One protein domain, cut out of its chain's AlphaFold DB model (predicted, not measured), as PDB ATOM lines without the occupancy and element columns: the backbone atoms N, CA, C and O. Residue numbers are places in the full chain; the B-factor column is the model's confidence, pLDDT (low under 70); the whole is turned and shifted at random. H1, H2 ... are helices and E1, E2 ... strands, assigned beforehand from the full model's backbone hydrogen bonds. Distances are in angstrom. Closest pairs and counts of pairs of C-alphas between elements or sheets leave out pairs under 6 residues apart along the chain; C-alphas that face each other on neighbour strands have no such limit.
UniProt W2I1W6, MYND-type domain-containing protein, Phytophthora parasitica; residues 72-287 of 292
ATOM      1  N   THR A  72      21.350  22.350 -52.202       90.50
ATOM      2  CA  THR A  72      22.617  22.290 -51.474       90.50
ATOM      3  C   THR A  72      22.999  23.689 -51.005       90.50
ATOM      4  O   THR A  72      23.307  24.569 -51.806       90.50
ATOM      5  N   VAL A  73      23.031  23.877 -49.689       96.19
ATOM      6  CA  VAL A  73      23.491  25.108 -49.045       96.19
ATOM      7  C   VAL A  73      24.835  24.855 -48.388       96.19
ATOM      8  O   VAL A  73      24.989  23.895 -47.636       96.19
ATOM      9  N   VAL A  74      25.793  25.742 -48.648       98.38
ATOM     10  CA  VAL A  74      27.083  25.765 -47.957       98.38
ATOM     11  C   VAL A  74      27.074  26.921 -46.966       98.38
ATOM     12  O   VAL A  74      26.818  28.066 -47.334       98.38
ATOM     13  N   VAL A  75      27.335  26.606 -45.701       98.62
ATOM     14  CA  VAL A  75      27.662  27.581 -44.663       98.62
ATOM     15  C   VAL A  75      29.173  27.566 -44.494       98.62
ATOM     16  O   VAL A  75      29.738  26.531 -44.147       98.62
ATOM     17  N   VAL A  76      29.826  28.697 -44.730       98.56
ATOM     18  CA  VAL A  76      31.264  28.849 -44.491       98.56
ATOM     19  C   VAL A  76      31.457  29.378 -43.070       98.56
ATOM     20  O   VAL A  76      31.126  30.531 -42.804       98.56
ATOM     21  N   GLU A  77      31.945  28.539 -42.152       98.12
ATOM     22  CA  GLU A  77      32.421  28.968 -40.825       98.12
ATOM     23  C   GLU A  77      33.809  29.592 -41.008       98.12
ATOM     24  O   GLU A  77      34.729  28.925 -41.472       98.12
ATOM     25  N   ILE A  78      33.943  30.871 -40.673       96.81
ATOM     26  CA  ILE A  78      35.174  31.660 -40.718       96.81
ATOM     27  C   ILE A  78      35.668  31.772 -39.283       96.81
ATOM     28  O   ILE A  78      35.068  32.492 -38.480       96.81
ATOM     29  N   LYS A  79      36.756  31.076 -38.951       94.06
ATOM     30  CA  LYS A  79      37.346  31.190 -37.617       94.06
ATOM     31  C   LYS A  79      37.881  32.596 -37.376       94.06
ATOM     32  O   LYS A  79      38.358  33.230 -38.320       94.06
ATOM     33  N   SER A  80      37.809  33.078 -36.136       88.88
ATOM     34  CA  SER A  80      38.629  34.227 -35.739       88.88
ATOM     35  C   SER A  80      40.116  33.867 -35.836       88.88
ATOM     36  O   SER A  80      40.488  32.688 -35.878       88.88
ATOM     37  N   GLY A  81      40.960  34.883 -35.966       79.38
ATOM     38  CA  GLY A  81      42.395  34.691 -36.099       79.38
ATOM     39  C   GLY A  81      43.137  36.015 -36.184       79.38
ATOM     40  O   GLY A  81      42.539  37.069 -36.415       79.38
ATOM     41  N   GLU A  82      44.454  35.940 -36.038       68.12
ATOM     42  CA  GLU A  82      45.345  37.096 -36.094       68.12
ATOM     43  C   GLU A  82      45.522  37.660 -37.517       68.12
ATOM     44  O   GLU A  82      45.305  36.998 -38.540       68.12
ATOM     45  N   GLY A  83      46.003  38.903 -37.590       75.50
ATOM     46  CA  GLY A  83      46.399  39.542 -38.843       75.50
ATOM     47  C   GLY A  83      45.218  39.932 -39.733       75.50
ATOM     48  O   GLY A  83      44.161  40.334 -39.259       75.50
ATOM     49  N   SER A  84      45.402  39.856 -41.055       74.88
ATOM     50  CA  SER A  84      44.426  40.352 -42.038       74.88
ATOM     51  C   SER A  84      43.194  39.467 -42.213       74.88
ATOM     52  O   SER A  84      42.378  39.735 -43.085       74.88
ATOM     53  N   GLY A  85      43.054  38.361 -41.486       83.75
ATOM     54  CA  GLY A  85      41.935  37.434 -41.661       83.75
ATOM     55  C   GLY A  85      41.983  36.583 -42.938       83.75
ATOM     56  O   GLY A  85      41.284  35.580 -43.027       83.75
ATOM     57  N   LEU A  86      42.821  36.922 -43.931       87.00
ATOM     58  CA  LEU A  86      42.958  36.166 -45.189       87.00
ATOM     59  C   LEU A  86      43.541  34.759 -44.997       87.00
ATOM     60  O   LEU A  86      43.415  33.910 -45.881       87.00
ATOM     61  N   THR A  87      44.187  34.525 -43.859       87.00
ATOM     62  CA  THR A  87      44.741  33.233 -43.442       87.00
ATOM     63  C   THR A  87      43.849  32.500 -42.449       87.00
ATOM     64  O   THR A  87      44.246  31.443 -41.955       87.00
ATOM     65  N   ASN A  88      42.661  33.032 -42.140       90.19
ATOM     66  CA  ASN A  88      41.764  32.393 -41.189       90.19
ATOM     67  C   ASN A  88      41.357  31.006 -41.687       90.19
ATOM     68  O   ASN A  88      41.122  30.766 -42.877       90.19
ATOM     69  N   MET A  89      41.272  30.075 -40.739       93.88
ATOM     70  CA  MET A  89      40.715  28.759 -41.002       93.88
ATOM     71  C   MET A  89      39.249  28.922 -41.408       93.88
ATOM     72  O   MET A  89      38.477  29.584 -40.716       93.88
ATOM     73  N   MET A  90      38.865  28.298 -42.516       97.19
ATOM     74  CA  MET A  90      37.479  28.224 -42.957       97.19
ATOM     75  C   MET A  90      37.028  26.773 -43.049       97.19
ATOM     76  O   MET A  90      37.804  25.899 -43.431       97.19
ATOM     77  N   ILE A  91      35.764  26.522 -42.712       98.38
ATOM     78  CA  ILE A  91      35.147  25.195 -42.763       98.38
ATOM     79  C   ILE A  91      33.866  25.290 -43.586       98.38
ATOM     80  O   ILE A  91      33.003  26.121 -43.304       98.38
ATOM     81  N   ASN A  92      33.719  24.433 -44.595       98.44
ATOM     82  CA  ASN A  92      32.471  24.342 -45.351       98.44
ATOM     83  C   ASN A  92      31.530  23.352 -44.662       98.44
ATOM     84  O   ASN A  92      31.849  22.171 -44.547       98.44
ATOM     85  N   HIS A  93      30.350  23.801 -44.260       98.31
ATOM     86  CA  HIS A  93      29.286  22.948 -43.746       98.31
ATOM     87  C   HIS A  93      28.179  22.824 -44.787       98.31
ATOM     88  O   HIS A  93      27.598  23.828 -45.199       98.31
ATOM     89  N   VAL A  94      27.891  21.601 -45.225       98.06
ATOM     90  CA  VAL A  94      26.975  21.344 -46.343       98.06
ATOM     91  C   VAL A  94      25.623  20.858 -45.823       98.06
ATOM     92  O   VAL A  94      25.570  19.949 -45.001       98.06
ATOM     93  N   PHE A  95      24.527  21.449 -46.303       96.94
ATOM     94  CA  PHE A  95      23.151  21.185 -45.860       96.94
ATOM     95  C   PHE A  95      22.191  21.018 -47.044       96.94
ATOM     96  O   PHE A  95      22.479  21.473 -48.148       96.94
ATOM     97  N   ASN A  96      21.026  20.401 -46.801       94.12
ATOM     98  CA  ASN A  96      19.978  20.200 -47.815       94.12
ATOM     99  C   ASN A  96      19.014  21.388 -47.908       94.12
ATOM    100  O   ASN A  96      18.056  21.340 -48.665       94.12
ATOM    101  N   SER A  97      19.168  22.403 -47.054       93.62
ATOM    102  CA  SER A  97      18.331  23.602 -47.100       93.62
ATOM    103  C   SER A  97      18.952  24.757 -46.325       93.62
ATOM    104  O   SER A  97      19.673  24.562 -45.339       93.62
ATOM    105  N   LYS A  98      18.566  25.985 -46.693       93.25
ATOM    106  CA  LYS A  98      18.941  27.200 -45.950       93.25
ATOM    107  C   LYS A  98      18.437  27.152 -44.508       93.25
ATOM    108  O   LYS A  98      19.139  27.586 -43.603       93.25
ATOM    109  N   VAL A  99      17.261  26.565 -44.275       93.31
ATOM    110  CA  VAL A  99      16.679  26.403 -42.932       93.31
ATOM    111  C   VAL A  99      17.593  25.577 -42.025       93.31
ATOM    112  O   VAL A  99      17.792  25.941 -40.868       93.31
ATOM    113  N   GLN A 100      18.169  24.482 -42.530       94.94
ATOM    114  CA  GLN A 100      19.112  23.665 -41.764       94.94
ATOM    115  C   GLN A 100      20.418  24.418 -41.479       94.94
ATOM    116  O   GLN A 100      20.853  24.443 -40.329       94.94
ATOM    117  N   GLY A 101      20.986  25.098 -42.480       95.88
ATOM    118  CA  GLY A 101      22.202  25.898 -42.300       95.88
ATOM    119  C   GLY A 101      22.023  27.030 -41.280       95.88
ATOM    120  O   GLY A 101      22.825  27.184 -40.367       95.88
ATOM    121  N   VAL A 102      20.916  27.770 -41.354       95.12
ATOM    122  CA  VAL A 102      20.583  28.844 -40.400       95.12
ATOM    123  C   VAL A 102      20.364  28.292 -38.983       95.12
ATOM    124  O   VAL A 102      20.791  28.913 -38.010       95.12
ATOM    125  N   ARG A 103      19.749  27.109 -38.833       95.00
ATOM    126  CA  ARG A 103      19.629  26.430 -37.525       95.00
ATOM    127  C   ARG A 103      20.990  26.041 -36.954       95.00
ATOM    128  O   ARG A 103      21.204  26.224 -35.758       95.00
ATOM    129  N   TYR A 104      21.889  25.538 -37.797       96.19
ATOM    130  CA  TYR A 104      23.259  25.230 -37.405       96.19
ATOM    131  C   TYR A 104      23.980  26.485 -36.898       96.19
ATOM    132  O   TYR A 104      24.464  26.486 -35.770       96.19
ATOM    133  N   ILE A 105      23.952  27.584 -37.663       96.50
ATOM    134  CA  ILE A 105      24.548  28.871 -37.262       96.50
ATOM    135  C   ILE A 105      23.994  29.335 -35.911       96.50
ATOM    136  O   ILE A 105      24.761  29.674 -35.014       96.50
ATOM    137  N   ARG A 106      22.667  29.281 -35.733       94.19
ATOM    138  CA  ARG A 106      21.999  29.661 -34.480       94.19
ATOM    139  C   ARG A 106      22.555  28.898 -33.280       94.19
ATOM    140  O   ARG A 106      22.876  29.507 -32.264       94.19
ATOM    141  N   GLN A 107      22.686  27.578 -33.411       93.38
ATOM    142  CA  GLN A 107      23.236  26.723 -32.362       93.38
ATOM    143  C   GLN A 107      24.711  27.042 -32.087       93.38
ATOM    144  O   GLN A 107      25.109  27.098 -30.926       93.38
ATOM    145  N   ARG A 108      25.519  27.254 -33.134       94.25
ATOM    146  CA  ARG A 108      26.957  27.541 -33.007       94.25
ATOM    147  C   ARG A 108      27.229  28.886 -32.339       94.25
ATOM    148  O   ARG A 108      28.099  28.957 -31.480       94.25
ATOM    149  N   LEU A 109      26.452  29.910 -32.682       90.44
ATOM    150  CA  LEU A 109      26.566  31.256 -32.118       90.44
ATOM    151  C   LEU A 109      25.829  31.421 -30.775       90.44
ATOM    152  O   LEU A 109      25.898  32.479 -30.158       90.44
ATOM    153  N   GLY A 110      25.136  30.384 -30.293       87.88
ATOM    154  CA  GLY A 110      24.489  30.387 -28.979       87.88
ATOM    155  C   GLY A 110      23.260  31.295 -28.867       87.88
ATOM    156  O   GLY A 110      22.885  31.652 -27.753       87.88
ATOM    157  N   TYR A 111      22.634  31.647 -29.989       85.69
ATOM    158  CA  TYR A 111      21.355  32.359 -30.000       85.69
ATOM    159  C   TYR A 111      20.247  31.469 -29.422       85.69
ATOM    160  O   TYR A 111      20.119  30.290 -29.778       85.69
ATOM    161  N   THR A 112      19.378  32.037 -28.588       84.75
ATOM    162  CA  THR A 112      18.163  31.349 -28.133       84.75
ATOM    163  C   THR A 112      17.208  31.112 -29.304       84.75
ATOM    164  O   THR A 112      17.365  31.670 -30.385       84.75
ATOM    165  N   ARG A 113      16.173  30.281 -29.131       80.00
ATOM    166  CA  ARG A 113      15.208  29.983 -30.209       80.00
ATOM    167  C   ARG A 113      14.369  31.198 -30.638       80.00
ATOM    168  O   ARG A 113      13.860  31.201 -31.754       80.00
ATOM    169  N   THR A 114      14.215  32.189 -29.764       81.44
ATOM    170  CA  THR A 114      13.368  33.374 -29.979       81.44
ATOM    171  C   THR A 114      14.153  34.618 -30.371       81.44
ATOM    172  O   THR A 114      13.555  35.551 -30.890       81.44
ATOM    173  N   GLU A 115      15.467  34.646 -30.141       83.06
ATOM    174  CA  GLU A 115      16.310  35.769 -30.555       83.06
ATOM    175  C   GLU A 115      16.383  35.881 -32.080       83.06
ATOM    176  O   GLU A 115      16.468  34.883 -32.806       83.06
ATOM    177  N   GLU A 116      16.366  37.111 -32.574       83.94
ATOM    178  CA  GLU A 116      16.659  37.391 -33.971       83.94
ATOM    179  C   GLU A 116      18.173  37.319 -34.180       83.94
ATOM    180  O   GLU A 116      18.942  37.874 -33.392       83.94
ATOM    181  N   MET A 117      18.614  36.595 -35.215       88.12
ATOM    182  CA  MET A 117      20.038  36.562 -35.534       88.12
ATOM    183  C   MET A 117      20.424  37.840 -36.249       88.12
ATOM    184  O   MET A 117      19.727  38.268 -37.167       88.12
ATOM    185  N   LYS A 118      21.550  38.433 -35.858       83.19
ATOM    186  CA  LYS A 118      22.067  39.583 -36.581       83.19
ATOM    187  C   LYS A 118      22.551  39.140 -37.959       83.19
ATOM    188  O   LYS A 118      23.500  38.366 -38.069       83.19
ATOM    189  N   GLU A 119      21.912  39.685 -38.987       88.44
ATOM    190  CA  GLU A 119      22.300  39.508 -40.382       88.44
ATOM    191  C   GLU A 119      23.054  40.741 -40.879       88.44
ATOM    192  O   GLU A 119      22.553  41.867 -40.829       88.44
ATOM    193  N   LEU A 120      24.270  40.523 -41.370       88.00
ATOM    194  CA  LEU A 120      25.047  41.514 -42.098       88.00
ATOM    195  C   LEU A 120      24.920  41.189 -43.586       88.00
ATOM    196  O   LEU A 120      25.390  40.150 -44.051       88.00
ATOM    197  N   THR A 121      24.224  42.055 -44.316       88.25
ATOM    198  CA  THR A 121      23.850  41.837 -45.726       88.25
ATOM    199  C   THR A 121      24.387  42.923 -46.654       88.25
ATOM    200  O   THR A 121      24.437  42.746 -47.873       88.25
ATOM    201  N   GLU A 122      24.819  44.051 -46.092       83.69
ATOM    202  CA  GLU A 122      25.433  45.144 -46.836       83.69
ATOM    203  C   GLU A 122      26.872  44.761 -47.213       83.69
ATOM    204  O   GLU A 122      27.816  44.964 -46.457       83.69
ATOM    205  N   MET A 123      27.017  44.141 -48.388       91.81
ATOM    206  CA  MET A 123      28.294  43.711 -48.978       91.81
ATOM    207  C   MET A 123      28.392  44.205 -50.429       91.81
ATOM    208  O   MET A 123      28.297  43.416 -51.378       91.81
ATOM    209  N   PRO A 124      28.512  45.526 -50.642       93.81
ATOM    210  CA  PRO A 124      28.396  46.117 -51.970       93.81
ATOM    211  C   PRO A 124      29.520  45.677 -52.917       93.81
ATOM    212  O   PRO A 124      29.263  45.515 -54.104       93.81
ATOM    213  N   PHE A 125      30.721  45.353 -52.422       96.25
ATOM    214  CA  PHE A 125      31.751  44.707 -53.249       96.25
ATOM    215  C   PHE A 125      31.262  43.386 -53.860       96.25
ATOM    216  O   PHE A 125      31.314  43.204 -55.078       96.25
ATOM    217  N   LEU A 126      30.742  42.479 -53.030       96.94
ATOM    218  CA  LEU A 126      30.267  41.168 -53.479       96.94
ATOM    219  C   LEU A 126      29.077  41.313 -54.433       96.94
ATOM    220  O   LEU A 126      29.040  40.674 -55.483       96.94
ATOM    221  N   ARG A 127      28.117  42.177 -54.093       96.25
ATOM    222  CA  ARG A 127      26.888  42.367 -54.872       96.25
ATOM    223  C   ARG A 127      27.127  43.119 -56.182       96.25
ATOM    224  O   ARG A 127      26.678  42.680 -57.236       96.25
ATOM    225  N   GLU A 128      27.796  44.263 -56.126       97.00
ATOM    226  CA  GLU A 128      27.852  45.214 -57.245       97.00
ATOM    227  C   GLU A 128      29.056  44.978 -58.155       97.00
ATOM    228  O   GLU A 128      28.945  45.170 -59.365       97.00
ATOM    229  N   LEU A 129      30.188  44.519 -57.608       97.75
ATOM    230  CA  LEU A 129      31.406  44.274 -58.389       97.75
ATOM    231  C   LEU A 129      31.621  42.795 -58.709       97.75
ATOM    232  O   LEU A 129      32.130  42.473 -59.781       97.75
ATOM    233  N   MET A 130      31.243  41.887 -57.811       97.62
ATOM    234  CA  MET A 130      31.438  40.444 -58.011       97.62
ATOM    235  C   MET A 130      30.157  39.709 -58.427       97.62
ATOM    236  O   MET A 130      30.207  38.520 -58.742       97.62
ATOM    237  N   HIS A 131      29.025  40.421 -58.461       97.00
ATOM    238  CA  HIS A 131      27.712  39.937 -58.886       97.00
ATOM    239  C   HIS A 131      27.193  38.721 -58.109       97.00
ATOM    240  O   HIS A 131      26.491  37.880 -58.665       97.00
ATOM    241  N   PHE A 132      27.516  38.611 -56.820       97.75
ATOM    242  CA  PHE A 132      26.926  37.589 -55.957       97.75
ATOM    243  C   PHE A 132      25.410  37.807 -55.905       97.75
ATOM    244  O   PHE A 132      24.941  38.927 -55.697       97.75
ATOM    245  N   SER A 133      24.641  36.735 -56.103       96.44
ATOM    246  CA  SER A 133      23.175  36.798 -56.095       96.44
ATOM    247  C   SER A 133      22.609  36.842 -54.676       96.44
ATOM    248  O   SER A 133      21.512  37.355 -54.463       96.44
ATOM    249  N   SER A 134      23.362  36.345 -53.693       96.06
ATOM    250  CA  SER A 134      23.054  36.504 -52.274       96.06
ATOM    251  C   SER A 134      24.318  36.450 -51.416       96.06
ATOM    252  O   SER A 134      25.324  35.854 -51.806       96.06
ATOM    253  N   GLY A 135      24.248  37.051 -50.232       95.75
ATOM    254  CA  GLY A 135      25.297  37.009 -49.223       95.75
ATOM    255  C   GLY A 135      24.742  37.471 -47.884       95.75
ATOM    256  O   GLY A 135      24.125  38.531 -47.804       95.75
ATOM    257  N   VAL A 136      24.918  36.651 -46.856       96.06
ATOM    258  CA  VAL A 136      24.555  36.965 -45.475       96.06
ATOM    259  C   VAL A 136      25.674  36.474 -44.575       96.06
ATOM    260  O   VAL A 136      26.063  35.308 -44.652       96.06
ATOM    261  N   LEU A 137      26.168  37.364 -43.723       95.38
ATOM    262  CA  LEU A 137      27.159  37.066 -42.703       95.38
ATOM    263  C   LEU A 137      26.507  37.171 -41.324       95.38
ATOM    264  O   LEU A 137      25.783  38.122 -41.034       95.38
ATOM    265  N   TYR A 138      26.768  36.179 -40.484       93.88
ATOM    266  CA  TYR A 138      26.258  36.078 -39.123       93.88
ATOM    267  C   TYR A 138      27.427  36.096 -38.146       93.88
ATOM    268  O   TYR A 138      28.449  35.452 -38.389       93.88
ATOM    269  N   VAL A 139      27.252  36.792 -37.026       90.38
ATOM    270  CA  VAL A 139      28.252  36.927 -35.957       90.38
ATOM    271  C   VAL A 139      27.594  36.783 -34.579       90.38
ATOM    272  O   VAL A 139      26.368  36.917 -34.457       90.38
ATOM    273  N   ASP A 140      28.383  36.488 -33.540       86.50
ATOM    274  CA  ASP A 140      27.884  36.358 -32.160       86.50
ATOM    275  C   ASP A 140      27.432  37.732 -31.632       86.50
ATOM    276  O   ASP A 140      28.259  38.626 -31.465       86.50
ATOM    277  N   PRO A 141      26.151  37.940 -31.305       72.69
ATOM    278  CA  PRO A 141      25.635  39.257 -30.938       72.69
ATOM    279  C   PRO A 141      26.140  39.720 -29.563       72.69
ATOM    280  O   PRO A 141      26.062  40.901 -29.247       72.69
ATOM    281  N   ARG A 142      26.650  38.801 -28.731       75.81
ATOM    282  CA  ARG A 142      27.166  39.095 -27.387       75.81
ATOM    283  C   ARG A 142      28.592  39.631 -27.440       75.81
ATOM    284  O   ARG A 142      28.979  40.403 -26.572       75.81
ATOM    285  N   GLN A 143      29.358  39.215 -28.449       73.38
ATOM    286  CA  GLN A 143      30.718  39.704 -28.705       73.38
ATOM    287  C   GLN A 143      30.715  40.922 -29.635       73.38
ATOM    288  O   GLN A 143      31.644  41.721 -29.633       73.38
ATOM    289  N   ASN A 144      29.640  41.094 -30.403       74.25
ATOM    290  CA  ASN A 144      29.513  42.128 -31.414       74.25
ATOM    291  C   ASN A 144      28.480  43.167 -30.976       74.25
ATOM    292  O   ASN A 144      27.305  43.095 -31.333       74.25
ATOM    293  N   VAL A 145      28.915  44.154 -30.189       61.78
ATOM    294  CA  VAL A 145      28.084  45.332 -29.908       61.78
ATOM    295  C   VAL A 145      27.994  46.141 -31.201       61.78
ATOM    296  O   VAL A 145      29.023  46.485 -31.764       61.78
ATOM    297  N   PHE A 146      26.799  46.489 -31.671       62.34
ATOM    298  CA  PHE A 146      26.624  47.404 -32.809       62.34
ATOM    299  C   PHE A 146      26.232  48.793 -32.292       62.34
ATOM    300  O   PHE A 146      25.092  49.217 -32.506       62.34
ATOM    301  N   PRO A 147      27.092  49.488 -31.522       53.66
ATOM    302  CA  PRO A 147      26.760  50.825 -31.087       53.66
ATOM    303  C   PRO A 147      26.737  51.745 -32.314       53.66
ATOM    304  O   PRO A 147      27.320  51.433 -33.356       53.66
ATOM    305  N   PRO A 148      26.129  52.928 -32.194       51.47
ATOM    306  CA  PRO A 148      26.458  54.002 -33.108       51.47
ATOM    307  C   PRO A 148      27.952  54.317 -32.943       51.47
ATOM    308  O   PRO A 148      28.373  54.943 -31.971       51.47
ATOM    309  N   PHE A 149      28.774  53.846 -33.875       61.06
ATOM    310  CA  PHE A 149      30.125  54.354 -34.038       61.06
ATOM    311  C   PHE A 149      30.026  55.723 -34.711       61.06
ATOM    312  O   PHE A 149      29.266  55.895 -35.668       61.06
ATOM    313  N   THR A 150      30.743  56.717 -34.188       61.69
ATOM    314  CA  THR A 150      30.740  58.052 -34.793       61.69
ATOM    315  C   THR A 150      31.347  57.992 -36.191       61.69
ATOM    316  O   THR A 150      32.187  57.142 -36.487       61.69
ATOM    317  N   GLU A 151      30.953  58.919 -37.059       59.84
ATOM    318  CA  GLU A 151      31.557  59.065 -38.387       59.84
ATOM    319  C   GLU A 151      33.085  59.243 -38.291       59.84
ATOM    320  O   GLU A 151      33.835  58.681 -39.081       59.84
ATOM    321  N   GLU A 152      33.561  59.919 -37.242       60.81
ATOM    322  CA  GLU A 152      34.984  60.062 -36.919       60.81
ATOM    323  C   GLU A 152      35.647  58.742 -36.517       60.81
ATOM    324  O   GLU A 152      36.760  58.480 -36.961       60.81
ATOM    325  N   PHE A 153      34.973  57.894 -35.734       63.22
ATOM    326  CA  PHE A 153      35.454  56.551 -35.402       63.22
ATOM    327  C   PHE A 153      35.599  55.721 -36.680       63.22
ATOM    328  O   PHE A 153      36.674  55.220 -36.995       63.22
ATOM    329  N   ASN A 154      34.540  55.668 -37.481       61.88
ATOM    330  CA  ASN A 154      34.524  54.969 -38.761       61.88
ATOM    331  C   ASN A 154      35.649  55.468 -39.687       61.88
ATOM    332  O   ASN A 154      36.385  54.661 -40.250       61.88
ATOM    333  N   ARG A 155      35.866  56.787 -39.774       59.53
ATOM    334  CA  ARG A 155      36.939  57.388 -40.583       59.53
ATOM    335  C   ARG A 155      38.341  57.106 -40.036       59.53
ATOM    336  O   ARG A 155      39.280  56.965 -40.812       59.53
ATOM    337  N   GLN A 156      38.499  57.055 -38.714       54.66
ATOM    338  CA  GLN A 156      39.784  56.833 -38.047       54.66
ATOM    339  C   GLN A 156      40.211  55.359 -38.065       54.66
ATOM    340  O   GLN A 156      41.407  55.084 -38.064       54.66
ATOM    341  N   PHE A 157      39.256  54.425 -38.105       57.56
ATOM    342  CA  PHE A 157      39.508  52.978 -38.074       57.56
ATOM    343  C   PHE A 157      39.251  52.272 -39.416       57.56
ATOM    344  O   PHE A 157      39.635  51.117 -39.571       57.56
ATOM    345  N   GLY A 158      38.664  52.962 -40.401       53.78
ATOM    346  CA  GLY A 158      38.428  52.448 -41.755       53.78
ATOM    347  C   GLY A 158      39.686  52.281 -42.611       53.78
ATOM    348  O   GLY A 158      39.640  51.570 -43.610       53.78
ATOM    349  N   PHE A 159      40.819  52.873 -42.201       45.97
ATOM    350  CA  PHE A 159      42.099  52.763 -42.903       45.97
ATOM    351  C   PHE A 159      43.274  52.470 -41.979       45.97
ATOM    352  O   PHE A 159      43.631  53.288 -41.134       45.97
ATOM    353  N   GLY A 160      43.940  51.337 -42.214       47.72
ATOM    354  CA  GLY A 160      45.378  51.199 -41.974       47.72
ATOM    355  C   GLY A 160      45.877  51.277 -40.527       47.72
ATOM    356  O   GLY A 160      47.084  51.400 -40.330       47.72
ATOM    357  N   PHE A 161      45.019  51.184 -39.510       46.94
ATOM    358  CA  PHE A 161      45.486  50.922 -38.147       46.94
ATOM    359  C   PHE A 161      45.619  49.418 -37.911       46.94
ATOM    360  O   PHE A 161      44.765  48.639 -38.325       46.94
ATOM    361  N   GLY A 162      46.702  49.020 -37.235       58.06
ATOM    362  CA  GLY A 162      46.932  47.630 -36.848       58.06
ATOM    363  C   GLY A 162      45.725  47.087 -36.089       58.06
ATOM    364  O   GLY A 162      45.293  47.690 -35.105       58.06
ATOM    365  N   ILE A 163      45.191  45.970 -36.579       64.69
ATOM    366  CA  ILE A 163      44.029  45.257 -36.031       64.69
ATOM    367  C   ILE A 163      44.189  45.032 -34.523       64.69
ATOM    368  O   ILE A 163      43.225  45.184 -33.779       64.69
ATOM    369  N   ASP A 164      45.423  44.833 -34.062       65.81
ATOM    370  CA  ASP A 164      45.787  44.703 -32.651       65.81
ATOM    371  C   ASP A 164      45.397  45.934 -31.818       65.81
ATOM    372  O   ASP A 164      44.779  45.809 -30.766       65.81
ATOM    373  N   LYS A 165      45.655  47.150 -32.316       67.56
ATOM    374  CA  LYS A 165      45.313  48.394 -31.605       67.56
ATOM    375  C   LYS A 165      43.800  48.599 -31.512       67.56
ATOM    376  O   LYS A 165      43.304  49.144 -30.525       67.56
ATOM    377  N   LEU A 166      43.070  48.205 -32.555       69.19
ATOM    378  CA  LEU A 166      41.609  48.238 -32.559       69.19
ATOM    379  C   LEU A 166      41.049  47.209 -31.572       69.19
ATOM    380  O   LEU A 166      40.167  47.549 -30.784       69.19
ATOM    381  N   ASN A 167      41.605  45.998 -31.577       69.25
ATOM    382  CA  ASN A 167      41.253  44.936 -30.648       69.25
ATOM    383  C   ASN A 167      41.468  45.380 -29.191       69.25
ATOM    384  O   ASN A 167      40.543  45.328 -28.385       69.25
ATOM    385  N   ASP A 168      42.641  45.930 -28.869       68.88
ATOM    386  CA  ASP A 168      42.959  46.465 -27.539       68.88
ATOM    387  C   ASP A 168      41.962  47.544 -27.096       68.88
ATOM    388  O   ASP A 168      41.445  47.516 -25.978       68.88
ATOM    389  N   MET A 169      41.641  48.490 -27.985       67.50
ATOM    390  CA  MET A 169      40.689  49.558 -27.682       67.50
ATOM    391  C   MET A 169      39.272  49.023 -27.433       67.50
ATOM    392  O   MET A 169      38.582  49.513 -26.535       67.50
ATOM    393  N   LEU A 170      38.815  48.059 -28.235       68.56
ATOM    394  CA  LEU A 170      37.504  47.429 -28.072       68.56
ATOM    395  C   LEU A 170      37.438  46.651 -26.751       68.56
ATOM    396  O   LEU A 170      36.488  46.848 -25.986       68.56
ATOM    397  N   ASN A 171      38.501  45.918 -26.415       66.75
ATOM    398  CA  ASN A 171      38.655  45.249 -25.125       66.75
ATOM    399  C   ASN A 171      38.565  46.242 -23.954       66.75
ATOM    400  O   ASN A 171      37.822  46.002 -23.000       66.75
ATOM    401  N   CYS A 172      39.215  47.412 -24.038       65.00
ATOM    402  CA  CYS A 172      39.090  48.467 -23.020       65.00
ATOM    403  C   CYS A 172      37.655  48.995 -22.845       65.00
ATOM    404  O   CYS A 172      37.320  49.518 -21.782       65.00
ATOM    405  N   ARG A 173      36.804  48.882 -23.869       64.94
ATOM    406  CA  ARG A 173      35.390  49.292 -23.831       64.94
ATOM    407  C   ARG A 173      34.446  48.157 -23.425       64.94
ATOM    408  O   ARG A 173      33.232  48.331 -23.499       64.94
ATOM    409  N   GLY A 174      34.987  47.016 -22.994       61.66
ATOM    410  CA  GLY A 174      34.212  45.844 -22.588       61.66
ATOM    411  C   GLY A 174      33.705  44.993 -23.755       61.66
ATOM    412  O   GLY A 174      32.891  44.102 -23.534       61.66
ATOM    413  N   VAL A 175      34.173  45.248 -24.981       63.38
ATOM    414  CA  VAL A 175      33.938  44.370 -26.134       63.38
ATOM    415  C   VAL A 175      35.048  43.327 -26.135       63.38
ATOM    416  O   VAL A 175      36.178  43.641 -26.487       63.38
ATOM    417  N   SER A 176      34.740  42.114 -25.683       59.47
ATOM    418  CA  SER A 176      35.705  41.016 -25.569       59.47
ATOM    419  C   SER A 176      35.624  40.055 -26.756       59.47
ATOM    420  O   SER A 176      34.525  39.607 -27.093       59.47
ATOM    421  N   GLY A 177      36.768  39.645 -27.298       69.56
ATOM    422  CA  GLY A 177      36.865  38.606 -28.330       69.56
ATOM    423  C   GLY A 177      38.021  38.864 -29.290       69.56
ATOM    424  O   GLY A 177      38.486  39.990 -29.408       69.56
ATOM    425  N   GLU A 178      38.506  37.825 -29.967       81.88
ATOM    426  CA  GLU A 178      39.452  37.998 -31.073       81.88
ATOM    427  C   GLU A 178      38.699  38.542 -32.295       81.88
ATOM    428  O   GLU A 178      37.654  38.001 -32.674       81.88
ATOM    429  N   LEU A 179      39.209  39.615 -32.908       82.75
ATOM    430  CA  LEU A 179      38.603  40.191 -34.106       82.75
ATOM    431  C   LEU A 179      38.617  39.195 -35.268       82.75
ATOM    432  O   LEU A 179      39.575  38.461 -35.499       82.75
ATOM    433  N   ASN A 180      37.557  39.229 -36.062       88.75
ATOM    434  CA  ASN A 180      37.478  38.520 -37.324       88.75
ATOM    435  C   ASN A 180      37.668  39.521 -38.458       88.75
ATOM    436  O   ASN A 180      36.710  40.038 -39.029       88.75
ATOM    437  N   ALA A 181      38.928  39.813 -38.776       84.12
ATOM    438  CA  ALA A 181      39.276  40.823 -39.768       84.12
ATOM    439  C   ALA A 181      38.586  40.592 -41.122       84.12
ATOM    440  O   ALA A 181      38.099  41.546 -41.725       84.12
ATOM    441  N   MET A 182      38.461  39.330 -41.555       90.25
ATOM    442  CA  MET A 182      37.743  38.969 -42.780       90.25
ATOM    443  C   MET A 182      36.269  39.375 -42.738       90.25
ATOM    444  O   MET A 182      35.777  39.997 -43.679       90.25
ATOM    445  N   ALA A 183      35.580  39.066 -41.638       89.44
ATOM    446  CA  ALA A 183      34.202  39.485 -41.415       89.44
ATOM    447  C   ALA A 183      34.051  41.015 -41.384       89.44
ATOM    448  O   ALA A 183      33.041  41.535 -41.854       89.44
ATOM    449  N   ILE A 184      35.057  41.739 -40.877       86.12
ATOM    450  CA  ILE A 184      35.058  43.204 -40.869       86.12
ATOM    451  C   ILE A 184      35.083  43.731 -42.304       86.12
ATOM    452  O   ILE A 184      34.123  44.374 -42.733       86.12
ATOM    453  N   TYR A 185      36.149  43.493 -43.072       86.56
ATOM    454  CA  TYR A 185      36.287  44.203 -44.348       86.56
ATOM    455  C   TYR A 185      35.368  43.688 -45.452       86.56
ATOM    456  O   TYR A 185      35.063  44.444 -46.365       86.56
ATOM    457  N   ILE A 186      34.858  42.451 -45.406       90.94
ATOM    458  CA  ILE A 186      33.923  41.985 -46.448       90.94
ATOM    459  C   ILE A 186      32.608  42.792 -46.468       90.94
ATOM    460  O   ILE A 186      31.909  42.829 -47.483       90.94
ATOM    461  N   CYS A 187      32.314  43.487 -45.365       88.69
ATOM    462  CA  CYS A 187      31.213  44.435 -45.200       88.69
ATOM    463  C   CYS A 187      31.618  45.904 -45.457       88.69
ATOM    464  O   CYS A 187      30.884  46.819 -45.078       88.69
ATOM    465  N   SER A 188      32.777  46.158 -46.074       88.44
ATOM    466  CA  SER A 188      33.217  47.501 -46.469       88.44
ATOM    467  C   SER A 188      32.326  48.113 -47.547       88.44
ATOM    468  O   SER A 188      31.906  47.447 -48.498       88.44
ATOM    469  N   LYS A 189      32.060  49.415 -47.419       88.00
ATOM    470  CA  LYS A 189      31.306  50.178 -48.414       88.00
ATOM    471  C   LYS A 189      32.163  50.583 -49.615       88.00
ATOM    472  O   LYS A 189      33.382  50.700 -49.523       88.00
ATOM    473  N   LEU A 190      31.519  50.832 -50.756       90.44
ATOM    474  CA  LEU A 190      32.206  51.238 -51.991       90.44
ATOM    475  C   LEU A 190      32.612  52.720 -52.017       90.44
ATOM    476  O   LEU A 190      33.585  53.082 -52.682       90.44
ATOM    477  N   ASP A 191      31.882  53.584 -51.323       86.06
ATOM    478  CA  ASP A 191      32.115  55.028 -51.291       86.06
ATOM    479  C   ASP A 191      33.401  55.377 -50.544       86.06
ATOM    480  O   ASP A 191      34.287  56.034 -51.108       86.06
ATOM    481  N   ASP A 192      33.524  54.877 -49.321       82.31
ATOM    482  CA  ASP A 192      34.569  55.244 -48.379       82.31
ATOM    483  C   ASP A 192      35.395  54.061 -47.876       82.31
ATOM    484  O   ASP A 192      36.338  54.305 -47.145       82.31
ATOM    485  N   GLY A 193      35.105  52.813 -48.267       82.81
ATOM    486  CA  GLY A 193      35.896  51.636 -47.882       82.81
ATOM    487  C   GLY A 193      35.689  51.213 -46.430       82.81
ATOM    488  O   GLY A 193      36.248  50.202 -45.993       82.81
ATOM    489  N   ILE A 194      34.867  51.950 -45.683       80.12
ATOM    490  CA  ILE A 194      34.662  51.734 -44.264       80.12
ATOM    491  C   ILE A 194      33.669  50.591 -44.074       80.12
ATOM    492  O   ILE A 194      32.620  50.524 -44.719       80.12
ATOM    493  N   SER A 195      34.010  49.668 -43.177       80.12
ATOM    494  CA  SER A 195      33.115  48.583 -42.787       80.12
ATOM    495  C   SER A 195      31.985  49.088 -41.899       80.12
ATOM    496  O   SER A 195      32.194  49.885 -40.989       80.12
ATOM    497  N   THR A 196      30.782  48.564 -42.109       71.50
ATOM    498  CA  THR A 196      29.655  48.743 -41.180       71.50
ATOM    499  C   THR A 196      29.753  47.843 -39.943       71.50
ATOM    500  O   THR A 196      28.957  47.978 -39.017       71.50
ATOM    501  N   SER A 197      30.731  46.933 -39.916       76.50
ATOM    502  CA  SER A 197      30.907  45.882 -38.908       76.50
ATOM    503  C   SER A 197      32.326  45.899 -38.330       76.50
ATOM    504  O   SER A 197      32.977  44.866 -38.221       76.50
ATOM    505  N   VAL A 198      32.815  47.093 -37.970       75.25
ATOM    506  CA  VAL A 198      34.195  47.376 -37.504       75.25
ATOM    507  C   VAL A 198      34.671  46.568 -36.298       75.25
ATOM    508  O   VAL A 198      35.866  46.526 -36.032       75.25
ATOM    509  N   ASN A 199      33.769  45.935 -35.558       75.94
ATOM    510  CA  ASN A 199      34.094  45.137 -34.384       75.94
ATOM    511  C   ASN A 199      33.674  43.671 -34.526       75.94
ATOM    512  O   ASN A 199      33.522  43.012 -33.499       75.94
ATOM    513  N   ALA A 200      33.481  43.178 -35.760       84.50
ATOM    514  CA  ALA A 200      33.204  41.766 -36.001       84.50
ATOM    515  C   ALA A 200      34.248  40.900 -35.268       84.50
ATOM    516  O   ALA A 200      35.438  40.979 -35.562       84.50
ATOM    517  N   SER A 201      33.797  40.118 -34.289       85.25
ATOM    518  CA  SER A 201      34.605  39.340 -33.345       85.25
ATOM    519  C   SER A 201      34.089  37.908 -33.249       85.25
ATOM    520  O   SER A 201      32.884  37.668 -33.395       85.25
ATOM    521  N   GLY A 202      35.005  36.982 -32.969       88.94
ATOM    522  CA  GLY A 202      34.736  35.551 -32.881       88.94
ATOM    523  C   GLY A 202      34.507  34.888 -34.242       88.94
ATOM    524  O   GLY A 202      34.788  35.448 -35.307       88.94
ATOM    525  N   ASP A 203      33.999  33.659 -34.206       93.19
ATOM    526  CA  ASP A 203      33.659  32.925 -35.422       93.19
ATOM    527  C   ASP A 203      32.491  33.611 -36.143       93.19
ATOM    528  O   ASP A 203      31.474  33.963 -35.538       93.19
ATOM    529  N   ALA A 204      32.629  33.771 -37.455       94.56
ATOM    530  CA  ALA A 204      31.591  34.310 -38.320       94.56
ATOM    531  C   ALA A 204      31.105  33.232 -39.289       94.56
ATOM    532  O   ALA A 204      31.842  32.315 -39.640       94.56
ATOM    533  N   PHE A 205      29.860  33.329 -39.744       97.62
ATOM    534  CA  PHE A 205      29.272  32.339 -40.643       97.62
ATOM    535  C   PHE A 205      28.726  33.028 -41.879       97.62
ATOM    536  O   PHE A 205      27.923  33.947 -41.761       97.62
ATOM    537  N   PHE A 206      29.130  32.577 -43.061       98.12
ATOM    538  CA  PHE A 206      28.675  33.134 -44.327       98.12
ATOM    539  C   PHE A 206      27.796  32.137 -45.085       98.12
ATOM    540  O   PHE A 206      28.152  30.969 -45.235       98.12
ATOM    541  N   ILE A 207      26.662  32.611 -45.598       98.12
ATOM    542  CA  ILE A 207      25.831  31.899 -46.575       98.12
ATOM    543  C   ILE A 207      25.647  32.815 -47.780       98.12
ATOM    544  O   ILE A 207      25.167  33.938 -47.633       98.12
ATOM    545  N   GLY A 208      25.951  32.332 -48.981       97.31
ATOM    546  CA  GLY A 208      25.729  33.107 -50.195       97.31
ATOM    547  C   GLY A 208      25.765  32.272 -51.462       97.31
ATOM    548  O   GLY A 208      26.105  31.086 -51.444       97.31
ATOM    549  N   THR A 209      25.421  32.924 -52.565       97.50
ATOM    550  CA  THR A 209      25.393  32.327 -53.901       97.50
ATOM    551  C   THR A 209      26.104  33.223 -54.908       97.50
ATOM    552  O   THR A 209      25.974  34.449 -54.882       97.50
ATOM    553  N   THR A 210      26.852  32.611 -55.821       97.50
ATOM    554  CA  THR A 210      27.558  33.312 -56.900       97.50
ATOM    555  C   THR A 210      26.574  33.920 -57.907       97.50
ATOM    556  O   THR A 210      25.358  33.707 -57.830       97.50
ATOM    557  N   ALA A 211      27.086  34.642 -58.906       95.50
ATOM    558  CA  ALA A 211      26.290  35.155 -60.027       95.50
ATOM    559  C   ALA A 211      25.514  34.062 -60.784       95.50
ATOM    560  O   ALA A 211      24.475  34.335 -61.378       95.50
ATOM    561  N   ARG A 212      26.009  32.818 -60.752       95.00
ATOM    562  CA  ARG A 212      25.394  31.659 -61.413       95.00
ATOM    563  C   ARG A 212      24.444  30.874 -60.502       95.00
ATOM    564  O   ARG A 212      23.954  29.829 -60.907       95.00
ATOM    565  N   GLY A 213      24.196  31.357 -59.283       95.06
ATOM    566  CA  GLY A 213      23.360  30.668 -58.294       95.06
ATOM    567  C   GLY A 213      24.052  29.488 -57.602       95.06
ATOM    568  O   GLY A 213      23.411  28.761 -56.852       95.06
ATOM    569  N   GLU A 214      25.352  29.298 -57.826       96.38
ATOM    570  CA  GLU A 214      26.139  28.243 -57.182       96.38
ATOM    571  C   GLU A 214      26.475  28.634 -55.733       96.38
ATOM    572  O   GLU A 214      26.626  29.827 -55.454       96.38
ATOM    573  N   PRO A 215      26.632  27.678 -54.803       97.25
ATOM    574  CA  PRO A 215      26.982  27.995 -53.425       97.25
ATOM    575  C   PRO A 215      28.369  28.640 -53.327       97.25
ATOM    576  O   PRO A 215      29.320  28.254 -54.011       97.25
ATOM    577  N   VAL A 216      28.493  29.614 -52.429       98.12
ATOM    578  CA  VAL A 216      29.790  30.175 -52.047       98.12
ATOM    579  C   VAL A 216      30.485  29.209 -51.089       98.12
ATOM    580  O   VAL A 216      29.971  28.901 -50.017       98.12
ATOM    581  N   THR A 217      31.667  28.744 -51.480       98.25
ATOM    582  CA  THR A 217      32.566  27.934 -50.647       98.25
ATOM    583  C   THR A 217      33.639  28.814 -50.005       98.25
ATOM    584  O   THR A 217      33.827  29.965 -50.395       98.25
ATOM    585  N   SER A 218      34.415  28.249 -49.082       97.94
ATOM    586  CA  SER A 218      35.652  28.838 -48.543       97.94
ATOM    587  C   SER A 218      36.591  29.384 -49.628       97.94
ATOM    588  O   SER A 218      37.093  30.495 -49.497       97.94
ATOM    589  N   ASN A 219      36.766  28.674 -50.747       97.31
ATOM    590  CA  ASN A 219      37.581  29.136 -51.869       97.31
ATOM    591  C   ASN A 219      37.025  30.407 -52.524       97.31
ATOM    592  O   ASN A 219      37.775  31.349 -52.787       97.31
ATOM    593  N   VAL A 220      35.719  30.423 -52.807       97.81
ATOM    594  CA  VAL A 220      35.049  31.582 -53.416       97.81
ATOM    595  C   VAL A 220      35.066  32.765 -52.457       97.81
ATOM    596  O   VAL A 220      35.377  33.886 -52.863       97.81
ATOM    597  N   LEU A 221      34.795  32.511 -51.176       97.81
ATOM    598  CA  LEU A 221      34.817  33.530 -50.140       97.81
ATOM    599  C   LEU A 221      36.222  34.107 -49.946       97.81
ATOM    600  O   LEU A 221      36.359  35.319 -49.837       97.81
ATOM    601  N   TRP A 222      37.267  33.279 -50.002       96.44
ATOM    602  CA  TRP A 222      38.655  33.740 -49.980       96.44
ATOM    603  C   TRP A 222      38.987  34.642 -51.172       96.44
ATOM    604  O   TRP A 222      39.641  35.673 -51.015       96.44
ATOM    605  N   GLY A 223      38.521  34.278 -52.370       96.44
ATOM    606  CA  GLY A 223      38.654  35.111 -53.563       96.44
ATOM    607  C   GLY A 223      37.990  36.473 -53.399       96.44
ATOM    608  O   GLY A 223      38.598  37.498 -53.703       96.44
ATOM    609  N   ALA A 224      36.764  36.478 -52.873       97.19
ATOM    610  CA  ALA A 224      36.031  37.698 -52.562       97.19
ATOM    611  C   ALA A 224      36.737  38.541 -51.502       97.19
ATOM    612  O   ALA A 224      36.920  39.739 -51.690       97.19
ATOM    613  N   ALA A 225      37.214  37.907 -50.436       95.19
ATOM    614  CA  ALA A 225      37.944  38.568 -49.374       95.19
ATOM    615  C   ALA A 225      39.221  39.247 -49.897       95.19
ATOM    616  O   ALA A 225      39.441  40.418 -49.609       95.19
ATOM    617  N   ASN A 226      40.009  38.572 -50.742       95.06
ATOM    618  CA  ASN A 226      41.179  39.190 -51.374       95.06
ATOM    619  C   ASN A 226      40.799  40.351 -52.299       95.06
ATOM    620  O   ASN A 226      41.500  41.357 -52.325       95.06
ATOM    621  N   PHE A 227      39.702  40.229 -53.054       96.50
ATOM    622  CA  PHE A 227      39.231  41.313 -53.921       96.50
ATOM    623  C   PHE A 227      38.972  42.579 -53.105       96.50
ATOM    624  O   PHE A 227      39.407  43.663 -53.491       96.50
ATOM    625  N   VAL A 228      38.271  42.437 -51.976       94.31
ATOM    626  CA  VAL A 228      37.977  43.562 -51.085       94.31
ATOM    627  C   VAL A 228      39.248  44.068 -50.416       94.31
ATOM    628  O   VAL A 228      39.506  45.265 -50.451       94.31
ATOM    629  N   TYR A 229      40.073  43.170 -49.880       90.00
ATOM    630  CA  TYR A 229      41.318  43.523 -49.205       90.00
ATOM    631  C   TYR A 229      42.246  44.352 -50.102       90.00
ATOM    632  O   TYR A 229      42.712  45.412 -49.702       90.00
ATOM    633  N   GLU A 230      42.442  43.947 -51.357       91.12
ATOM    634  CA  GLU A 230      43.247  44.724 -52.305       91.12
ATOM    635  C   GLU A 230      42.575  46.023 -52.736       91.12
ATOM    636  O   GLU A 230      43.254  46.992 -53.069       91.12
ATOM    637  N   ALA A 231      41.243  46.065 -52.766       91.81
ATOM    638  CA  ALA A 231      40.525  47.299 -53.045       91.81
ATOM    639  C   ALA A 231      40.737  48.337 -51.931       91.81
ATOM    640  O   ALA A 231      40.832  49.530 -52.231       91.81
ATOM    641  N   MET A 232      40.862  47.900 -50.674       86.38
ATOM    642  CA  MET A 232      41.075  48.788 -49.527       86.38
ATOM    643  C   MET A 232      42.354  49.623 -49.645       86.38
ATOM    644  O   MET A 232      42.340  50.780 -49.231       86.38
ATOM    645  N   ASP A 233      43.405  49.107 -50.290       85.62
ATOM    646  CA  ASP A 233      44.669  49.833 -50.504       85.62
ATOM    647  C   ASP A 233      44.498  51.134 -51.315       85.62
ATOM    648  O   ASP A 233      45.321  52.042 -51.215       85.62
ATOM    649  N   TYR A 234      43.425  51.259 -52.108       88.06
ATOM    650  CA  TYR A 234      43.200  52.413 -52.995       88.06
ATOM    651  C   TYR A 234      42.395  53.544 -52.373       88.06
ATOM    652  O   TYR A 234      42.304  54.624 -52.949       88.06
ATOM    653  N   TYR A 235      41.748  53.312 -51.240       85.69
ATOM    654  CA  TYR A 235      40.970  54.358 -50.596       85.69
ATOM    655  C   TYR A 235      41.809  55.403 -49.840       85.69
ATOM    656  O   TYR A 235      41.440  56.576 -49.919       85.69
ATOM    657  N   PRO A 236      42.908  55.055 -49.136       80.69
ATOM    658  CA  PRO A 236      43.775  56.057 -48.520       80.69
ATOM    659  C   PRO A 236      44.771  56.681 -49.516       80.69
ATOM    660  O   PRO A 236      45.479  57.622 -49.154       80.69
ATOM    661  N   ASP A 237      44.853  56.180 -50.756       80.06
ATOM    662  CA  ASP A 237      45.787  56.679 -51.768       80.06
ATOM    663  C   ASP A 237      45.334  58.031 -52.339       80.06
ATOM    664  O   ASP A 237      44.489  58.119 -53.231       80.06
ATOM    665  N   VAL A 238      45.964  59.103 -51.857       81.75
ATOM    666  CA  VAL A 238      45.737  60.480 -52.327       81.75
ATOM    667  C   VAL A 238      46.026  60.674 -53.819       81.75
ATOM    668  O   VAL A 238      45.535  61.634 -54.412       81.75
ATOM    669  N   ASN A 239      46.800  59.779 -54.439       87.88
ATOM    670  CA  ASN A 239      47.115  59.824 -55.866       87.88
ATOM    671  C   ASN A 239      46.110  59.048 -56.725       87.88
ATOM    672  O   ASN A 239      46.233  59.070 -57.950       87.88
ATOM    673  N   CYS A 240      45.123  58.381 -56.117       85.94
ATOM    674  CA  CYS A 240      44.083  57.638 -56.816       85.94
ATOM    675  C   CYS A 240      42.701  58.264 -56.555       85.94
ATOM    676  O   CYS A 240      41.993  57.868 -55.627       85.94
ATOM    677  N   PRO A 241      42.270  59.249 -57.371       90.81
ATOM    678  CA  PRO A 241      40.940  59.833 -57.250       90.81
ATOM    679  C   PRO A 241      39.836  58.779 -57.365       90.81
ATOM    680  O   PRO A 241      39.987  57.772 -58.065       90.81
ATOM    681  N   LYS A 242      38.679  59.063 -56.753       90.75
ATOM    682  CA  LYS A 242      37.510  58.168 -56.719       90.75
ATOM    683  C   LYS A 242      37.176  57.550 -58.082       90.75
ATOM    684  O   LYS A 242      37.017  56.338 -58.171       90.75
ATOM    685  N   GLU A 243      37.132  58.356 -59.142       92.94
ATOM    686  CA  GLU A 243      36.803  57.877 -60.489       92.94
ATOM    687  C   GLU A 243      37.825  56.848 -61.007       92.94
ATOM    688  O   GLU A 243      37.458  55.805 -61.547       92.94
ATOM    689  N   GLN A 244      39.120  57.094 -60.797       93.75
ATOM    690  CA  GLN A 244      40.180  56.178 -61.219       93.75
ATOM    691  C   GLN A 244      40.138  54.864 -60.425       93.75
ATOM    692  O   GLN A 244      40.302  53.781 -60.998       93.75
ATOM    693  N   ARG A 245      39.873  54.953 -59.117       94.06
ATOM    694  CA  ARG A 245      39.662  53.799 -58.237       94.06
ATOM    695  C   ARG A 245      38.484  52.948 -58.719       94.06
ATOM    696  O   ARG A 245      38.634  51.743 -58.916       94.06
ATOM    697  N   GLU A 246      37.338  53.567 -58.992       94.19
ATOM    698  CA  GLU A 246      36.142  52.880 -59.496       94.19
ATOM    699  C   GLU A 246      36.393  52.223 -60.860       94.19
ATOM    700  O   GLU A 246      36.058  51.053 -61.061       94.19
ATOM    701  N   GLN A 247      37.076  52.907 -61.785       95.94
ATOM    702  CA  GLN A 247      37.478  52.318 -63.068       95.94
ATOM    703  C   GLN A 247      38.348  51.065 -62.881       95.94
ATOM    704  O   GLN A 247      38.183  50.072 -63.607       95.94
ATOM    705  N   LYS A 248      39.260  51.082 -61.901       96.00
ATOM    706  CA  LYS A 248      40.103  49.933 -61.557       96.00
ATOM    707  C   LYS A 248      39.271  48.773 -61.016       96.00
ATOM    708  O   LYS A 248      39.403  47.655 -61.518       96.00
ATOM    709  N   PHE A 249      38.368  49.042 -60.079       97.06
ATOM    710  CA  PHE A 249      37.479  48.033 -59.503       97.06
ATOM    711  C   PHE A 249      36.547  47.424 -60.553       97.06
ATOM    712  O   PHE A 249      36.407  46.206 -60.617       97.06
ATOM    713  N   HIS A 250      36.005  48.221 -61.477       97.69
ATOM    714  CA  HIS A 250      35.216  47.701 -62.595       97.69
ATOM    715  C   HIS A 250      36.045  46.863 -63.578       97.69
ATOM    716  O   HIS A 250      35.550  45.889 -64.148       97.69
ATOM    717  N   LYS A 251      37.326  47.195 -63.788       97.88
ATOM    718  CA  LYS A 251      38.232  46.338 -64.570       97.88
ATOM    719  C   LYS A 251      38.454  44.994 -63.876       97.88
ATOM    720  O   LYS A 251      38.491  43.970 -64.557       97.88
ATOM    721  N   TRP A 252      38.601  44.988 -62.555       98.19
ATOM    722  CA  TRP A 252      38.716  43.761 -61.770       98.19
ATOM    723  C   TRP A 252      37.429  42.945 -61.789       98.19
ATOM    724  O   TRP A 252      37.491  41.760 -62.086       98.19
ATOM    725  N   SER A 253      36.278  43.590 -61.599       98.25
ATOM    726  CA  SER A 253      34.939  43.004 -61.727       98.25
ATOM    727  C   SER A 253      34.771  42.251 -63.052       98.25
ATOM    728  O   SER A 253      34.470  41.058 -63.056       98.25
ATOM    729  N   ARG A 254      35.104  42.884 -64.189       98.25
ATOM    730  CA  ARG A 254      35.073  42.220 -65.509       98.25
ATOM    731  C   ARG A 254      35.980  40.993 -65.574       98.25
ATOM    732  O   ARG A 254      35.606  39.982 -66.158       98.25
ATOM    733  N   ARG A 255      37.180  41.067 -64.992       97.88
ATOM    734  CA  ARG A 255      38.097  39.919 -64.938       97.88
ATOM    735  C   ARG A 255      37.556  38.806 -64.044       97.88
ATOM    736  O   ARG A 255      37.713  37.644 -64.406       97.88
ATOM    737  N   TYR A 256      36.926  39.148 -62.921       97.38
ATOM    738  CA  TYR A 256      36.341  38.194 -61.983       97.38
ATOM    739  C   TYR A 256      35.180  37.441 -62.638       97.38
ATOM    740  O   TYR A 256      35.159  36.217 -62.612       97.38
ATOM    741  N   ALA A 257      34.298  38.153 -63.347       95.75
ATOM    742  CA  ALA A 257      33.213  37.553 -64.126       95.75
ATOM    743  C   ALA A 257      33.710  36.596 -65.230       95.75
ATOM    744  O   ALA A 257      33.018  35.651 -65.594       95.75
ATOM    745  N   LEU A 258      34.918  36.831 -65.754       96.44
ATOM    746  CA  LEU A 258      35.586  35.966 -66.732       96.44
ATOM    747  C   LEU A 258      36.468  34.881 -66.088       96.44
ATOM    748  O   LEU A 258      37.174  34.184 -66.810       96.44
ATOM    749  N   GLU A 259      36.484  34.766 -64.759       95.88
ATOM    750  CA  GLU A 259      37.337  33.847 -63.990       95.88
ATOM    751  C   GLU A 259      38.857  34.042 -64.205       95.88
ATOM    752  O   GLU A 259      39.683  33.142 -64.026       95.88
ATOM    753  N   THR A 260      39.252  35.260 -64.579       95.50
ATOM    754  CA  THR A 260      40.645  35.652 -64.883       95.50
ATOM    755  C   THR A 260      41.207  36.691 -63.918       95.50
ATOM    756  O   THR A 260      42.347  37.144 -64.083       95.50
ATOM    757  N   TRP A 261      40.416  37.131 -62.937       96.56
ATOM    758  CA  TRP A 261      40.935  37.952 -61.851       96.56
ATOM    759  C   TRP A 261      41.755  37.081 -60.903       96.56
ATOM    760  O   TRP A 261      41.410  35.925 -60.646       96.56
ATOM    761  N   GLU A 262      42.861  37.639 -60.430       94.12
ATOM    762  CA  GLU A 262      43.752  37.019 -59.460       94.12
ATOM    763  C   GLU A 262      44.221  38.106 -58.500       94.12
ATOM    764  O   GLU A 262      44.466  39.225 -58.973       94.12
ATOM    765  N   PRO A 263      44.377  37.779 -57.210       92.62
ATOM    766  CA  PRO A 263      45.011  38.683 -56.266       92.62
ATOM    767  C   PRO A 263      46.477  38.950 -56.644       92.62
ATOM    768  O   PRO A 263      47.152  38.099 -57.233       92.62
ATOM    769  N   MET A 264      46.988  40.121 -56.275       86.88
ATOM    770  CA  MET A 264      48.371  40.572 -56.412       86.88
ATOM    771  C   MET A 264      49.372  39.622 -55.753       86.88
ATOM    772  O   MET A 264      50.421  39.351 -56.337       86.88
ATOM    773  N   ALA A 265      49.048  39.067 -54.581       80.25
ATOM    774  CA  ALA A 265      49.884  38.062 -53.911       80.25
ATOM    775  C   ALA A 265      49.810  36.668 -54.577       80.25
ATOM    776  O   ALA A 265      50.463  35.717 -54.141       80.25
ATOM    777  N   GLY A 266      49.030  36.536 -55.655       83.19
ATOM    778  CA  GLY A 266      48.763  35.278 -56.330       83.19
ATOM    779  C   GLY A 266      47.798  34.385 -55.553       83.19
ATOM    780  O   GLY A 266      47.340  34.686 -54.456       83.19
ATOM    781  N   ARG A 267      47.458  33.240 -56.143       81.75
ATOM    782  CA  ARG A 267      46.384  32.381 -55.624       81.75
ATOM    783  C   ARG A 267      46.777  31.495 -54.439       81.75
ATOM    784  O   ARG A 267      45.924  30.771 -53.947       81.75
ATOM    785  N   ALA A 268      48.058  31.428 -54.066       81.31
ATOM    786  CA  ALA A 268      48.575  30.442 -53.103       81.31
ATOM    787  C   ALA A 268      48.134  28.980 -53.394       81.31
ATOM    788  O   ALA A 268      47.970  28.165 -52.492       81.31
ATOM    789  N   GLY A 269      47.908  28.638 -54.672       85.19
ATOM    790  CA  GLY A 269      47.391  27.327 -55.094       85.19
ATOM    791  C   GLY A 269      45.870  27.136 -54.961       85.19
ATOM    792  O   GLY A 269      45.363  26.073 -55.310       85.19
ATOM    793  N   ILE A 270      45.130  28.151 -54.513       90.69
ATOM    794  CA  ILE A 270      43.685  28.113 -54.270       90.69
ATOM    795  C   ILE A 270      42.922  28.468 -55.552       90.69
ATOM    796  O   ILE A 270      43.131  29.511 -56.173       90.69
ATOM    797  N   ASN A 271      41.988  27.612 -55.969       94.62
ATOM    798  CA  ASN A 271      41.054  27.977 -57.032       94.62
ATOM    799  C   ASN A 271      39.913  28.822 -56.456       94.62
ATOM    800  O   ASN A 271      38.933  28.255 -55.980       94.62
ATOM    801  N   LEU A 272      40.023  30.148 -56.547       95.31
ATOM    802  CA  LEU A 272      39.025  31.102 -56.046       95.31
ATOM    803  C   LEU A 272      37.645  31.063 -56.738       95.31
ATOM    804  O   LEU A 272      36.752  31.800 -56.342       95.31
ATOM    805  N   TYR A 273      37.447  30.212 -57.747       96.06
ATOM    806  CA  TYR A 273      36.158  30.026 -58.429       96.06
ATOM    807  C   TYR A 273      35.545  28.637 -58.176       96.06
ATOM    808  O   TYR A 273      34.592  28.248 -58.842       96.06
ATOM    809  N   GLN A 274      36.109  27.856 -57.248       97.00
ATOM    810  CA  GLN A 274      35.645  26.503 -56.938       97.00
ATOM    811  C   GLN A 274      34.357  26.522 -56.108       97.00
ATOM    812  O   GLN A 274      34.393  26.861 -54.929       97.00
ATOM    813  N   THR A 275      33.244  26.093 -56.691       96.88
ATOM    814  CA  THR A 275      31.923  26.047 -56.045       96.88
ATOM    815  C   THR A 275      31.577  24.674 -55.460       96.88
ATOM    816  O   THR A 275      30.632  24.568 -54.683       96.88
ATOM    817  N   ASP A 276      32.353  23.625 -55.761       96.56
ATOM    818  CA  ASP A 276      32.213  22.315 -55.121       96.56
ATOM    819  C   ASP A 276      32.857  22.339 -53.719       96.56
ATOM    820  O   ASP A 276      34.089  22.433 -53.610       96.56
ATOM    821  N   PRO A 277      32.070  22.224 -52.627       95.31
ATOM    822  CA  PRO A 277      32.611  22.252 -51.274       95.31
ATOM    823  C   PRO A 277      33.565  21.081 -50.998       95.31
ATOM    824  O   PRO A 277      34.394  21.189 -50.104       95.31
ATOM    825  N   PHE A 278      33.537  19.988 -51.765       95.38
ATOM    826  CA  PHE A 278      34.431  18.838 -51.571       95.38
ATOM    827  C   PHE A 278      35.762  18.950 -52.327       95.38
ATOM    828  O   PHE A 278      36.626  18.088 -52.185       95.38
ATOM    829  N   GLN A 279      35.951  20.017 -53.109       94.62
ATOM    830  CA  GLN A 279      37.178  20.290 -53.865       94.62
ATOM    831  C   GLN A 279      37.897  21.562 -53.384       94.62
ATOM    832  O   GLN A 279      38.639  22.191 -54.146       94.62
ATOM    833  N   CYS A 280      37.659  21.968 -52.135       89.00
ATOM    834  CA  CYS A 280      38.278  23.148 -51.534       89.00
ATOM    835  C   CYS A 280      39.775  22.947 -51.241       89.00
ATOM    836  O   CYS A 280      40.319  21.846 -51.359       89.00
ATOM    837  N   ALA A 281      40.463  24.042 -50.905       88.12
ATOM    838  CA  ALA A 281      41.875  23.997 -50.538       88.12
ATOM    839  C   ALA A 281      42.116  23.011 -49.381       88.12
ATOM    840  O   ALA A 281      41.338  22.959 -48.437       88.12
ATOM    841  N   ALA A 282      43.217  22.252 -49.428       80.38
ATOM    842  CA  ALA A 282      43.451  21.125 -48.513       80.38
ATOM    843  C   ALA A 282      43.473  21.493 -47.016       80.38
ATOM    844  O   ALA A 282      43.292  20.624 -46.169       80.38
ATOM    845  N   HIS A 283      43.711  22.765 -46.689       87.88
ATOM    846  CA  HIS A 283      43.718  23.265 -45.317       87.88
ATOM    847  C   HIS A 283      42.334  23.706 -44.821       87.88
ATOM    848  O   HIS A 283      42.204  23.974 -43.636       87.88
ATOM    849  N   TRP A 284      41.310  23.756 -45.679       93.81
ATOM    850  CA  TRP A 284      39.937  24.090 -45.305       93.81
ATOM    851  C   TRP A 284      39.046  22.851 -45.395       93.81
ATOM    852  O   TRP A 284      38.738  22.393 -46.500       93.81
ATOM    853  N   PRO A 285      38.649  22.270 -44.251       96.19
ATOM    854  CA  PRO A 285      37.866  21.050 -44.249       96.19
ATOM    855  C   PRO A 285      36.420  21.296 -44.690       96.19
ATOM    856  O   PRO A 285      35.884  22.405 -44.629       96.19
ATOM    857  N   THR A 286      35.769  20.201 -45.073       97.25
ATOM    858  CA  THR A 286      34.349  20.176 -45.422       97.25
ATOM    859  C   THR A 286      33.637  19.124 -44.587       97.25
ATOM    860  O   THR A 286      34.090  17.986 -44.490       97.25
ATOM    861  N   VAL A 287      32.518  19.516 -43.982       97.06
ATOM    862  CA  VAL A 287      31.650  18.674 -43.158       97.06
ATOM    863  C   VAL A 287      30.290  18.583 -43.841       97.06
ATOM    864  O   VAL A 287      29.612  19.595 -44.026       97.06
TER     865      VAL A 287
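Overview. This is residues 72 to 287 of the 292 residues of the protein "MYND-type domain-containing protein" of Phytophthora parasitica (UniProt W2I1W6). A twisted wall of four strands, E2 E1 E4 E3, has H1 over one face, while H6 starts at the sheet with residues 218 to 222 and runs away from it, with H7 running back the opposite way farther out. H5 sits nearest the middle, H3 and H4 form a loose outlying part off the sheet, and long unnamed stretches fill much of the rest. The 216 printed residues hold, in order, E1 E2 H1 H2 E3 H3 H4 H5 E4 H6 H7; the sheet is antiparallel and the class mixed, with under half of the residues in named elements. The whole is compact, radius of gyration of the C-alphas 16.7 A, spanning 48 by 44 by 27 A.

Arrangement. In the sheet, inner strands E1, residues 73 to 78, and E4, residues 204 to 209, are antiparallel at 146 degrees, with N 76 and O 206 2.9 A apart, within hydrogen-bond range. Edge strand E2, residues 90 to 95, forms a hairpin with E1; N 75 and O 93 are 2.8 A apart. Edge strand E3, residues 134 to 138, is antiparallel to E4, with N 136 and O 207 2.8 A apart. H1, residues 98 to 108, is on the sheet over E1 at a height over the sheet of 8.5 A, along the strands at 15 degrees on the local plane; these are two layers, a helix on one face of a sheet. H6, residues 218 to 232, only grazes the sheet with residues 218 to 222. H5, residues 181 to 185, also only grazes it and touches H6, closest C-alphas Met 182 and Ala 225, 6.6 A. H7, residues 242 to 257, is close to H6 but not clearly touching, C-alphas 231 and 249 being closest at 7.2 A, at a shallow tilt of 18 degrees, opposite ways. H2, residues 124 to 129, only just touches H7, with 3 pairs of C-alphas within 8 A, closest Leu 129 and Ser 253, 5.0 A. H3, residues 151 to 157, and H4, residues 163 to 172, are not on the sheet; they are close but not clearly touching, closest C-alphas Phe 157 and Leu 166, 7.6 A. In H1 to H7 every O i to N i+4 pair is within hydrogen-bond range.

Along the chain. E1 begins at C-alpha 73 (23.491, 25.108, -49.045) and is 15.8 A long; E2 is 16.2 A and E4 16.9 A. H6 is 20.7 A long. H7, 22.3 A, ends at C-alpha 257 (33.213, 37.553, -64.126).

Size, cuts and confidence. The C-alphas of Arg 113 and Asn 239 are the two farthest apart, 50.7 A. The printed part has no cut. The links E1 to E2, H1 to H2, E3 to H3 and H5 to E4 are long. Residues 258 to 287 have no named element; 286 to 287 pair, parallel, with 92 to 93 of E2. The mean pLDDT of the printed part is 86.4; residue 82 and residues 145 to 177 are under 70.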